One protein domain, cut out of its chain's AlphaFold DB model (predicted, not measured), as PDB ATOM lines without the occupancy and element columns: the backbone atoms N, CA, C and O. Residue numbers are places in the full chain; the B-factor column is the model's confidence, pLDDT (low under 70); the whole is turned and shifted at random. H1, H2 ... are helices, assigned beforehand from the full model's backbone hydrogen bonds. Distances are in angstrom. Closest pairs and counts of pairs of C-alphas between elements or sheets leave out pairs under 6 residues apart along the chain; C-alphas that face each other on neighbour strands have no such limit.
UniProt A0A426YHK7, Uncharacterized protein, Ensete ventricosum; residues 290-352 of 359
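This is residues 290 to 352 of the 359 residues of an uncharacterized protein of Ensete ventricosum (UniProt A0A426YHK7). One long helix, H1, makes the core, with three shorter helices set around it: H2 folds back beside its later part, H3 packs on its earlier part nearly at a right angle, and H4 stands crosswise to H1 near its later end, on the side away from H2. The packing is loose round H2 and H4; between H3 and H4 the chain runs back along H1 as a long stretch with no named element, residues 330 to 341, while residues 309 to 314 and 347 to 352 stick out. The printed part has 63 residues, with four named helices in the order H1, H2, H3, H4 and no named strand, and its class is all helix. The whole is compact, with a radius of gyration of the C-alphas of 12.2 A, and the C-alphas span 29 by 26 by 19 A.

H1 covers residues 290 to 306, 24.3 A from first to last C-alpha, beginning at C-alpha 290 at (215.243, 198.659, 98.876). H2 covers residues 313 to 321 and measures 12.6 A. H3 is short, residues 324 to 329, with C-alpha 324 at (223.055, 209.960, 97.485). H4, residues 342 to 352, measures 15.5 A and ends at C-alpha 352 at (205.508, 225.690, 103.196).

H1 and H2 form a helical hairpin, running opposite ways at a shallow tilt of 11 degrees. They only just touch, with 3 pairs of C-alphas within 8 A, and H1 does so with residues 302 to 306 alone; the closest C-alphas are those of Ser 306 and Lys 316, 5.8 A apart. H1 and H3 touch, the closest C-alphas being those of Leu 295 and Val 328, 5.2 A apart. Their lines are about perpendicular, but only just, at 71 degrees. H1 and H4 are close but not clearly touching, with the C-alphas of Leu 304 and Leu 342 the closest at 6.9 A, and they stand about perpendicular at 84 degrees. H2 is apart from both H3 and H4, and H3 is apart from H4. In H1, H2, H3 and H4 every O i to N i+4 pair is within hydrogen-bond range.

The two C-alphas farthest apart are those of Lys 290 and Thr 312, at 31.9 A. The printed part has no cut. The link from H1 to H2 is short with 6 residues, that from H2 to H3 is tight with 2, and that from H3 to H4 is long with 12. The mean pLDDT of the printed part is 89.6, and residues 290 to 291 are under 70.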
ATOM      1  N   LYS A 290     214.373 198.562  97.695       63.81
ATOM      2  CA  LYS A 290     215.243 198.659  98.876       63.81
ATOM      3  C   LYS A 290     216.153 199.885  98.791       63.81
ATOM      4  O   LYS A 290     216.242 200.637  99.764       63.81
ATOM      5  N   LEU A 291     216.729 200.150  97.617       68.75
ATOM      6  CA  LEU A 291     217.484 201.377  97.338       68.75
ATOM      7  C   LEU A 291     216.619 202.637  97.482       68.75
ATOM      8  O   LEU A 291     217.026 203.607  98.110       68.75
ATOM      9  N   THR A 292     215.380 202.618  96.989       82.50
ATOM     10  CA  THR A 292     214.483 203.783  97.114       82.50
ATOM     11  C   THR A 292     214.103 204.085  98.565       82.50
ATOM     12  O   THR A 292     214.089 205.247  98.971       82.50
ATOM     13  N   ARG A 293     213.833 203.061  99.387       86.75
ATOM     14  CA  ARG A 293     213.473 203.251 100.801       86.75
ATOM     15  C   ARG A 293     214.655 203.697 101.656       86.75
ATOM     16  O   ARG A 293     214.496 204.640 102.431       86.75
ATOM     17  N   SER A 294     215.822 203.080 101.489       89.38
ATOM     18  CA  SER A 294     217.056 203.505 102.168       89.38
ATOM     19  C   SER A 294     217.428 204.944 101.804       89.38
ATOM     20  O   SER A 294     217.667 205.747 102.701       89.38
ATOM     21  N   LEU A 295     217.323 205.322 100.525       90.81
ATOM     22  CA  LEU A 295     217.542 206.698 100.076       90.81
ATOM     23  C   LEU A 295     216.570 207.683 100.730       90.81
ATOM     24  O   LEU A 295     216.976 208.741 101.213       90.81
ATOM     25  N   THR A 296     215.275 207.346 100.782       91.75
ATOM     26  CA  THR A 296     214.299 208.210 101.464       91.75
ATOM     27  C   THR A 296     214.598 208.340 102.953       91.75
ATOM     28  O   THR A 296     214.468 209.435 103.498       91.75
ATOM     29  N   ALA A 297     215.024 207.261 103.612       93.00
ATOM     30  CA  ALA A 297     215.404 207.284 105.017       93.00
ATOM     31  C   ALA A 297     216.629 208.178 105.247       93.00
ATOM     32  O   ALA A 297     216.561 209.070 106.092       93.00
ATOM     33  N   ALA A 298     217.678 208.021 104.437       92.81
ATOM     34  CA  ALA A 298     218.892 208.824 104.528       92.81
ATOM     35  C   ALA A 298     218.602 210.316 104.311       92.81
ATOM     36  O   ALA A 298     218.928 211.143 105.157       92.81
ATOM     37  N   LYS A 299     217.863 210.669 103.248       92.38
ATOM     38  CA  LYS A 299     217.436 212.058 102.989       92.38
ATOM     39  C   LYS A 299     216.605 212.634 104.133       92.38
ATOM     40  O   LYS A 299     216.745 213.805 104.474       92.38
ATOM     41  N   THR A 300     215.735 211.823 104.738       92.69
ATOM     42  CA  THR A 300     214.931 212.259 105.888       92.69
ATOM     43  C   THR A 300     215.815 212.534 107.106       92.69
ATOM     44  O   THR A 300     215.580 213.523 107.796       92.69
ATOM     45  N   ALA A 301     216.826 211.697 107.349       92.94
ATOM     46  CA  ALA A 301     217.782 211.882 108.434       92.94
ATOM     47  C   ALA A 301     218.643 213.140 108.220       92.94
ATOM     48  O   ALA A 301     218.657 214.008 109.085       92.94
ATOM     49  N   MET A 302     219.253 213.312 107.042       92.94
ATOM     50  CA  MET A 302     220.062 214.501 106.717       92.94
ATOM     51  C   MET A 302     219.270 215.808 106.851       92.94
ATOM     52  O   MET A 302     219.765 216.816 107.358       92.94
ATOM     53  N   ASN A 303     217.999 215.788 106.443       92.44
ATOM     54  CA  ASN A 303     217.100 216.928 106.584       92.44
ATOM     55  C   ASN A 303     216.778 217.243 108.054       92.44
ATOM     56  O   ASN A 303     216.677 218.414 108.417       92.44
ATOM     57  N   LEU A 304     216.641 216.216 108.900       92.81
ATOM     58  CA  LEU A 304     216.466 216.395 110.340       92.81
ATOM     59  C   LEU A 304     217.689 217.095 110.950       92.81
ATOM     60  O   LEU A 304     217.514 218.131 111.585       92.81
ATOM     61  N   PHE A 305     218.907 216.598 110.691       92.44
ATOM     62  CA  PHE A 305     220.139 217.220 111.201       92.44
ATOM     63  C   PHE A 305     220.306 218.659 110.710       92.44
ATOM     64  O   PHE A 305     220.609 219.543 111.498       92.44
ATOM     65  N   SER A 306     219.994 218.940 109.443       92.38
ATOM     66  CA  SER A 306     220.100 220.298 108.882       92.38
ATOM     67  C   SER A 306     219.200 221.343 109.561       92.38
ATOM     68  O   SER A 306     219.446 222.540 109.416       92.38
ATOM     69  N   HIS A 307     218.147 220.912 110.265       90.50
ATOM     70  CA  HIS A 307     217.202 221.787 110.971       90.50
ATOM     71  C   HIS A 307     217.418 221.824 112.489       90.50
ATOM     72  O   HIS A 307     216.655 222.495 113.185       90.50
ATOM     73  N   MET A 308     218.423 221.115 113.003       90.12
ATOM     74  CA  MET A 308     218.801 221.213 114.408       90.12
ATOM     75  C   MET A 308     219.405 222.600 114.690       90.12
ATOM     76  O   MET A 308     220.140 223.123 113.847       90.12
ATOM     77  N   PRO A 309     219.106 223.214 115.850       88.44
ATOM     78  CA  PRO A 309     219.593 224.555 116.183       88.44
ATOM     79  C   PRO A 309     221.109 224.602 116.414       88.44
ATOM     80  O   PRO A 309     221.715 225.650 116.231       88.44
ATOM     81  N   GLU A 310     221.715 223.471 116.774       90.38
ATOM     82  CA  GLU A 310     223.146 223.347 117.088       90.38
ATOM     83  C   GLU A 310     224.041 223.286 115.841       90.38
ATOM     84  O   GLU A 310     225.255 223.398 115.953       90.38
ATOM     85  N   VAL A 311     223.459 223.116 114.649       92.44
ATOM     86  CA  VAL A 311     224.230 222.877 113.424       92.44
ATOM     87  C   VAL A 311     224.641 224.191 112.761       92.44
ATOM     88  O   VAL A 311     223.801 224.992 112.323       92.44
ATOM     89  N   THR A 312     225.950 224.357 112.602       94.06
ATOM     90  CA  THR A 312     226.599 225.490 111.938       94.06
ATOM     91  C   THR A 312     226.349 225.499 110.424       94.06
ATOM     92  O   THR A 312     225.958 224.505 109.807       94.06
ATOM     93  N   ASN A 313     226.587 226.640 109.771       94.12
ATOM     94  CA  ASN A 313     226.429 226.738 108.315       94.12
ATOM     95  C   ASN A 313     227.437 225.856 107.561       94.12
ATOM     96  O   ASN A 313     227.044 225.183 106.608       94.12
ATOM     97  N   ARG A 314     228.687 225.778 108.040       92.81
ATOM     98  CA  ARG A 314     229.721 224.900 107.471       92.81
ATOM     99  C   ARG A 314     229.297 223.432 107.527       92.81
ATOM    100  O   ARG A 314     229.398 222.716 106.539       92.81
ATOM    101  N   GLU A 315     228.749 222.984 108.652       93.56
ATOM    102  CA  GLU A 315     228.248 221.611 108.788       93.56
ATOM    103  C   GLU A 315     227.077 221.322 107.842       93.56
ATOM    104  O   GLU A 315     227.002 220.234 107.271       93.56
ATOM    105  N   LYS A 316     226.184 222.294 107.604       94.00
ATOM    106  CA  LYS A 316     225.107 222.151 106.607       94.00
ATOM    107  C   LYS A 316     225.648 221.990 105.193       94.00
ATOM    108  O   LYS A 316     225.059 221.247 104.412       94.00
ATOM    109  N   GLU A 317     226.723 222.686 104.847       94.19
ATOM    110  CA  GLU A 317     227.376 222.548 103.543       94.19
ATOM    111  C   GLU A 317     228.028 221.174 103.394       94.19
ATOM    112  O   GLU A 317     227.767 220.489 102.406       94.19
ATOM    113  N   LEU A 318     228.757 220.714 104.415       93.62
ATOM    114  CA  LEU A 318     229.350 219.372 104.438       93.62
ATOM    115  C   LEU A 318     228.282 218.276 104.316       93.62
ATOM    116  O   LEU A 318     228.428 217.346 103.531       93.62
ATOM    117  N   MET A 319     227.157 218.424 105.018       93.75
ATOM    118  CA  MET A 319     226.021 217.505 104.907       93.75
ATOM    119  C   MET A 319     225.399 217.470 103.505       93.75
ATOM    120  O   MET A 319     224.902 216.427 103.083       93.75
ATOM    121  N   LYS A 320     225.396 218.594 102.780       92.75
ATOM    122  CA  LYS A 320     224.898 218.667 101.396       92.75
ATOM    123  C   LYS A 320     225.892 218.108 100.381       92.75
ATOM    124  O   LYS A 320     225.461 217.704  99.305       92.75
ATOM    125  N   ALA A 321     227.184 218.106 100.705       93.81
ATOM    126  CA  ALA A 321     228.230 217.553  99.852       93.81
ATOM    127  C   ALA A 321     228.198 216.014  99.801       93.81
ATOM    128  O   ALA A 321     228.634 215.438  98.808       93.81
ATOM    129  N   CYS A 322     227.647 215.350 100.826       93.12
ATOM    130  CA  CYS A 322     227.458 213.898 100.827       93.12
ATOM    131  C   CYS A 322     226.536 213.454  99.684       93.12
ATOM    132  O   CYS A 322     225.390 213.903  99.567       93.12
ATOM    133  N   THR A 323     227.013 212.519  98.867       94.44
ATOM    134  CA  THR A 323     226.269 212.045  97.701       94.44
ATOM    135  C   THR A 323     225.184 211.036  98.096       94.44
ATOM    136  O   THR A 323     225.270 210.321  99.094       94.44
ATOM    137  N   GLU A 324     224.126 210.944  97.287       92.25
ATOM    138  CA  GLU A 324     223.055 209.960  97.485       92.25
ATOM    139  C   GLU A 324     223.532 208.498  97.623       92.25
ATOM    140  O   GLU A 324     223.035 207.823  98.528       92.25
ATOM    141  N   PRO A 325     224.467 207.979  96.796       91.50
ATOM    142  CA  PRO A 325     224.962 206.613  96.960       91.50
ATOM    143  C   PRO A 325     225.715 206.399  98.279       91.50
ATOM    144  O   PRO A 325     225.506 205.367  98.913       91.50
ATOM    145  N   GLU A 326     226.520 207.363  98.738       92.69
ATOM    146  CA  GLU A 326     227.215 207.282 100.037       92.69
ATOM    147  C   GLU A 326     226.216 207.222 101.196       92.69
ATOM    148  O   GLU A 326     226.325 206.390 102.099       92.69
ATOM    149  N   LEU A 327     225.181 208.061 101.130       91.44
ATOM    150  CA  LEU A 327     224.104 208.087 102.113       91.44
ATOM    151  C   LEU A 327     223.314 206.773 102.145       91.44
ATOM    152  O   LEU A 327     222.941 206.303 103.217       91.44
ATOM    153  N   VAL A 328     223.054 206.165 100.986       91.19
ATOM    154  CA  VAL A 328     222.373 204.865 100.895       91.19
ATOM    155  C   VAL A 328     223.250 203.741 101.437       91.19
ATOM    156  O   VAL A 328     222.739 202.885 102.159       91.19
ATOM    157  N   ALA A 329     224.551 203.755 101.136       91.19
ATOM    158  CA  ALA A 329     225.501 202.753 101.613       91.19
ATOM    159  C   ALA A 329     225.613 202.736 103.148       91.19
ATOM    160  O   ALA A 329     225.779 201.671 103.738       91.19
ATOM    161  N   ALA A 330     225.447 203.892 103.799       90.56
ATOM    162  CA  ALA A 330     225.428 204.003 105.256       90.56
ATOM    163  C   ALA A 330     224.135 203.470 105.913       90.56
ATOM    164  O   ALA A 330     224.106 203.234 107.122       90.56
ATOM    165  N   ILE A 331     223.047 203.278 105.155       90.88
ATOM    166  CA  ILE A 331     221.761 202.809 105.685       90.88
ATOM    167  C   ILE A 331     221.623 201.291 105.552       90.88
ATOM    168  O   ILE A 331     221.641 200.715 104.465       90.88
ATOM    169  N   VAL A 332     221.343 200.628 106.675       88.00
ATOM    170  CA  VAL A 332     221.164 199.171 106.716       88.00
ATOM    171  C   VAL A 332     219.761 198.771 106.248       88.00
ATOM    172  O   VAL A 332     218.836 198.543 107.026       88.00
ATOM    173  N   GLY A 333     219.599 198.655 104.931       85.94
ATOM    174  CA  GLY A 333     218.391 198.127 104.303       85.94
ATOM    175  C   GLY A 333     217.141 198.984 104.523       85.94
ATOM    176  O   GLY A 333     217.163 200.207 104.414       85.94
ATOM    177  N   ASN A 334     216.001 198.330 104.757       88.31
ATOM    178  CA  ASN A 334     214.712 199.013 104.852       88.31
ATOM    179  C   ASN A 334     214.460 199.491 106.281       88.31
ATOM    180  O   ASN A 334     213.890 198.758 107.089       88.31
ATOM    181  N   VAL A 335     214.844 200.732 106.568       90.25
ATOM    182  CA  VAL A 335     214.696 201.328 107.899       90.25
ATOM    183  C   VAL A 335     213.548 202.335 107.962       90.25
ATOM    184  O   VAL A 335     213.180 202.972 106.973       90.25
ATOM    185  N   LYS A 336     212.980 202.493 109.160       90.19
ATOM    186  CA  LYS A 336     212.052 203.580 109.495       90.19
ATOM    187  C   LYS A 336     212.779 204.558 110.410       90.19
ATOM    188  O   LYS A 336     213.239 204.161 111.475       90.19
ATOM    189  N   ILE A 337     212.851 205.826 110.014       91.44
ATOM    190  CA  ILE A 337     213.476 206.870 110.832       91.44
ATOM    191  C   ILE A 337     212.496 207.347 111.902       91.44
ATOM    192  O   ILE A 337     211.365 207.731 111.587       91.44
ATOM    193  N   THR A 338     212.961 207.355 113.148       90.75
ATOM    194  CA  THR A 338     212.259 207.914 114.303       90.75
ATOM    195  C   THR A 338     213.210 208.875 114.998       90.75
ATOM    196  O   THR A 338     214.334 208.500 115.304       90.75
ATOM    197  N   ALA A 339     212.773 210.112 115.208       89.75
ATOM    198  CA  ALA A 339     213.533 211.128 115.922       89.75
ATOM    199  C   ALA A 339     212.570 212.144 116.562       89.75
ATOM    200  O   ALA A 339     211.454 212.325 116.043       89.75
ATOM    201  N   PRO A 340     212.974 212.822 117.651       87.81
ATOM    202  CA  PRO A 340     212.200 213.913 118.232       87.81
ATOM    203  C   PRO A 340     211.931 214.998 117.180       87.81
ATOM    204  O   PRO A 340     212.781 215.294 116.347       87.81
ATOM    205  N   GLY A 341     210.725 215.569 117.164       85.44
ATOM    206  CA  GLY A 341     210.387 216.667 116.248       85.44
ATOM    207  C   GLY A 341     210.203 216.289 114.768       85.44
ATOM    208  O   GLY A 341     209.759 217.129 113.985       85.44
ATOM    209  N   LEU A 342     210.430 215.032 114.356       87.94
ATOM    210  CA  LEU A 342     210.290 214.611 112.951       87.94
ATOM    211  C   LEU A 342     208.873 214.840 112.390       87.94
ATOM    212  O   LEU A 342     208.699 215.195 111.221       87.94
ATOM    213  N   THR A 343     207.843 214.635 113.212       88.50
ATOM    214  CA  THR A 343     206.441 214.875 112.834       88.50
ATOM    215  C   THR A 343     206.168 216.360 112.604       88.50
ATOM    216  O   THR A 343     205.563 216.716 111.591       88.50
ATOM    217  N   GLN A 344     206.671 217.223 113.488       88.25
ATOM    218  CA  GLN A 344     206.538 218.676 113.392       88.25
ATOM    219  C   GLN A 344     207.275 219.216 112.161       88.25
ATOM    220  O   GLN A 344     206.708 219.991 111.391       88.25
ATOM    221  N   LEU A 345     208.493 218.726 111.899       86.56
ATOM    222  CA  LEU A 345     209.272 219.095 110.718       86.56
ATOM    223  C   LEU A 345     208.532 218.737 109.419       86.56
ATOM    224  O   LEU A 345     208.392 219.573 108.523       86.56
ATOM    225  N   LYS A 346     207.969 217.523 109.335       87.31
ATOM    226  CA  LYS A 346     207.155 217.095 108.184       87.31
ATOM    227  C   LYS A 346     205.907 217.962 108.001       87.31
ATOM    228  O   LYS A 346     205.531 218.253 106.867       87.31
ATOM    229  N   GLN A 347     205.252 218.375 109.086       89.00
ATOM    230  CA  GLN A 347     204.103 219.283 109.019       89.00
ATOM    231  C   GLN A 347     204.508 220.682 108.536       89.00
ATOM    232  O   GLN A 347     203.842 221.224 107.653       89.00
ATOM    233  N   LYS A 348     205.618 221.237 109.040       87.12
ATOM    234  CA  LYS A 348     206.161 222.537 108.612       87.12
ATOM    235  C   LYS A 348     206.488 222.543 107.116       87.12
ATOM    236  O   LYS A 348     206.060 223.443 106.399       87.12
ATOM    237  N   GLN A 349     207.140 221.493 106.618       85.81
ATOM    238  CA  GLN A 349     207.446 221.343 105.189       85.81
ATOM    239  C   GLN A 349     206.190 221.227 104.320       85.81
ATOM    240  O   GLN A 349     206.128 221.800 103.234       85.81
ATOM    241  N   LYS A 350     205.162 220.510 104.792       86.31
ATOM    242  CA  LYS A 350     203.874 220.429 104.087       86.31
ATOM    243  C   LYS A 350     203.162 221.780 104.026       86.31
ATOM    244  O   LYS A 350     202.570 222.077 102.996       86.31
ATOM    245  N   LYS A 351     203.217 222.583 105.096       84.69
ATOM    246  CA  LYS A 351     202.650 223.941 105.111       84.69
ATOM    247  C   LYS A 351     203.377 224.861 104.122       84.69
ATOM    248  O   LYS A 351     202.710 225.460 103.290       84.69
ATOM    249  N   GLY A 352     204.714 224.874 104.130       78.12
ATOM    250  CA  GLY A 352     205.508 225.690 103.196       78.12
ATOM    251  C   GLY A 352     205.294 225.339 101.716       78.12
ATOM    252  O   GLY A 352     205.288 226.216 100.860       78.12
TER     253      GLY A 352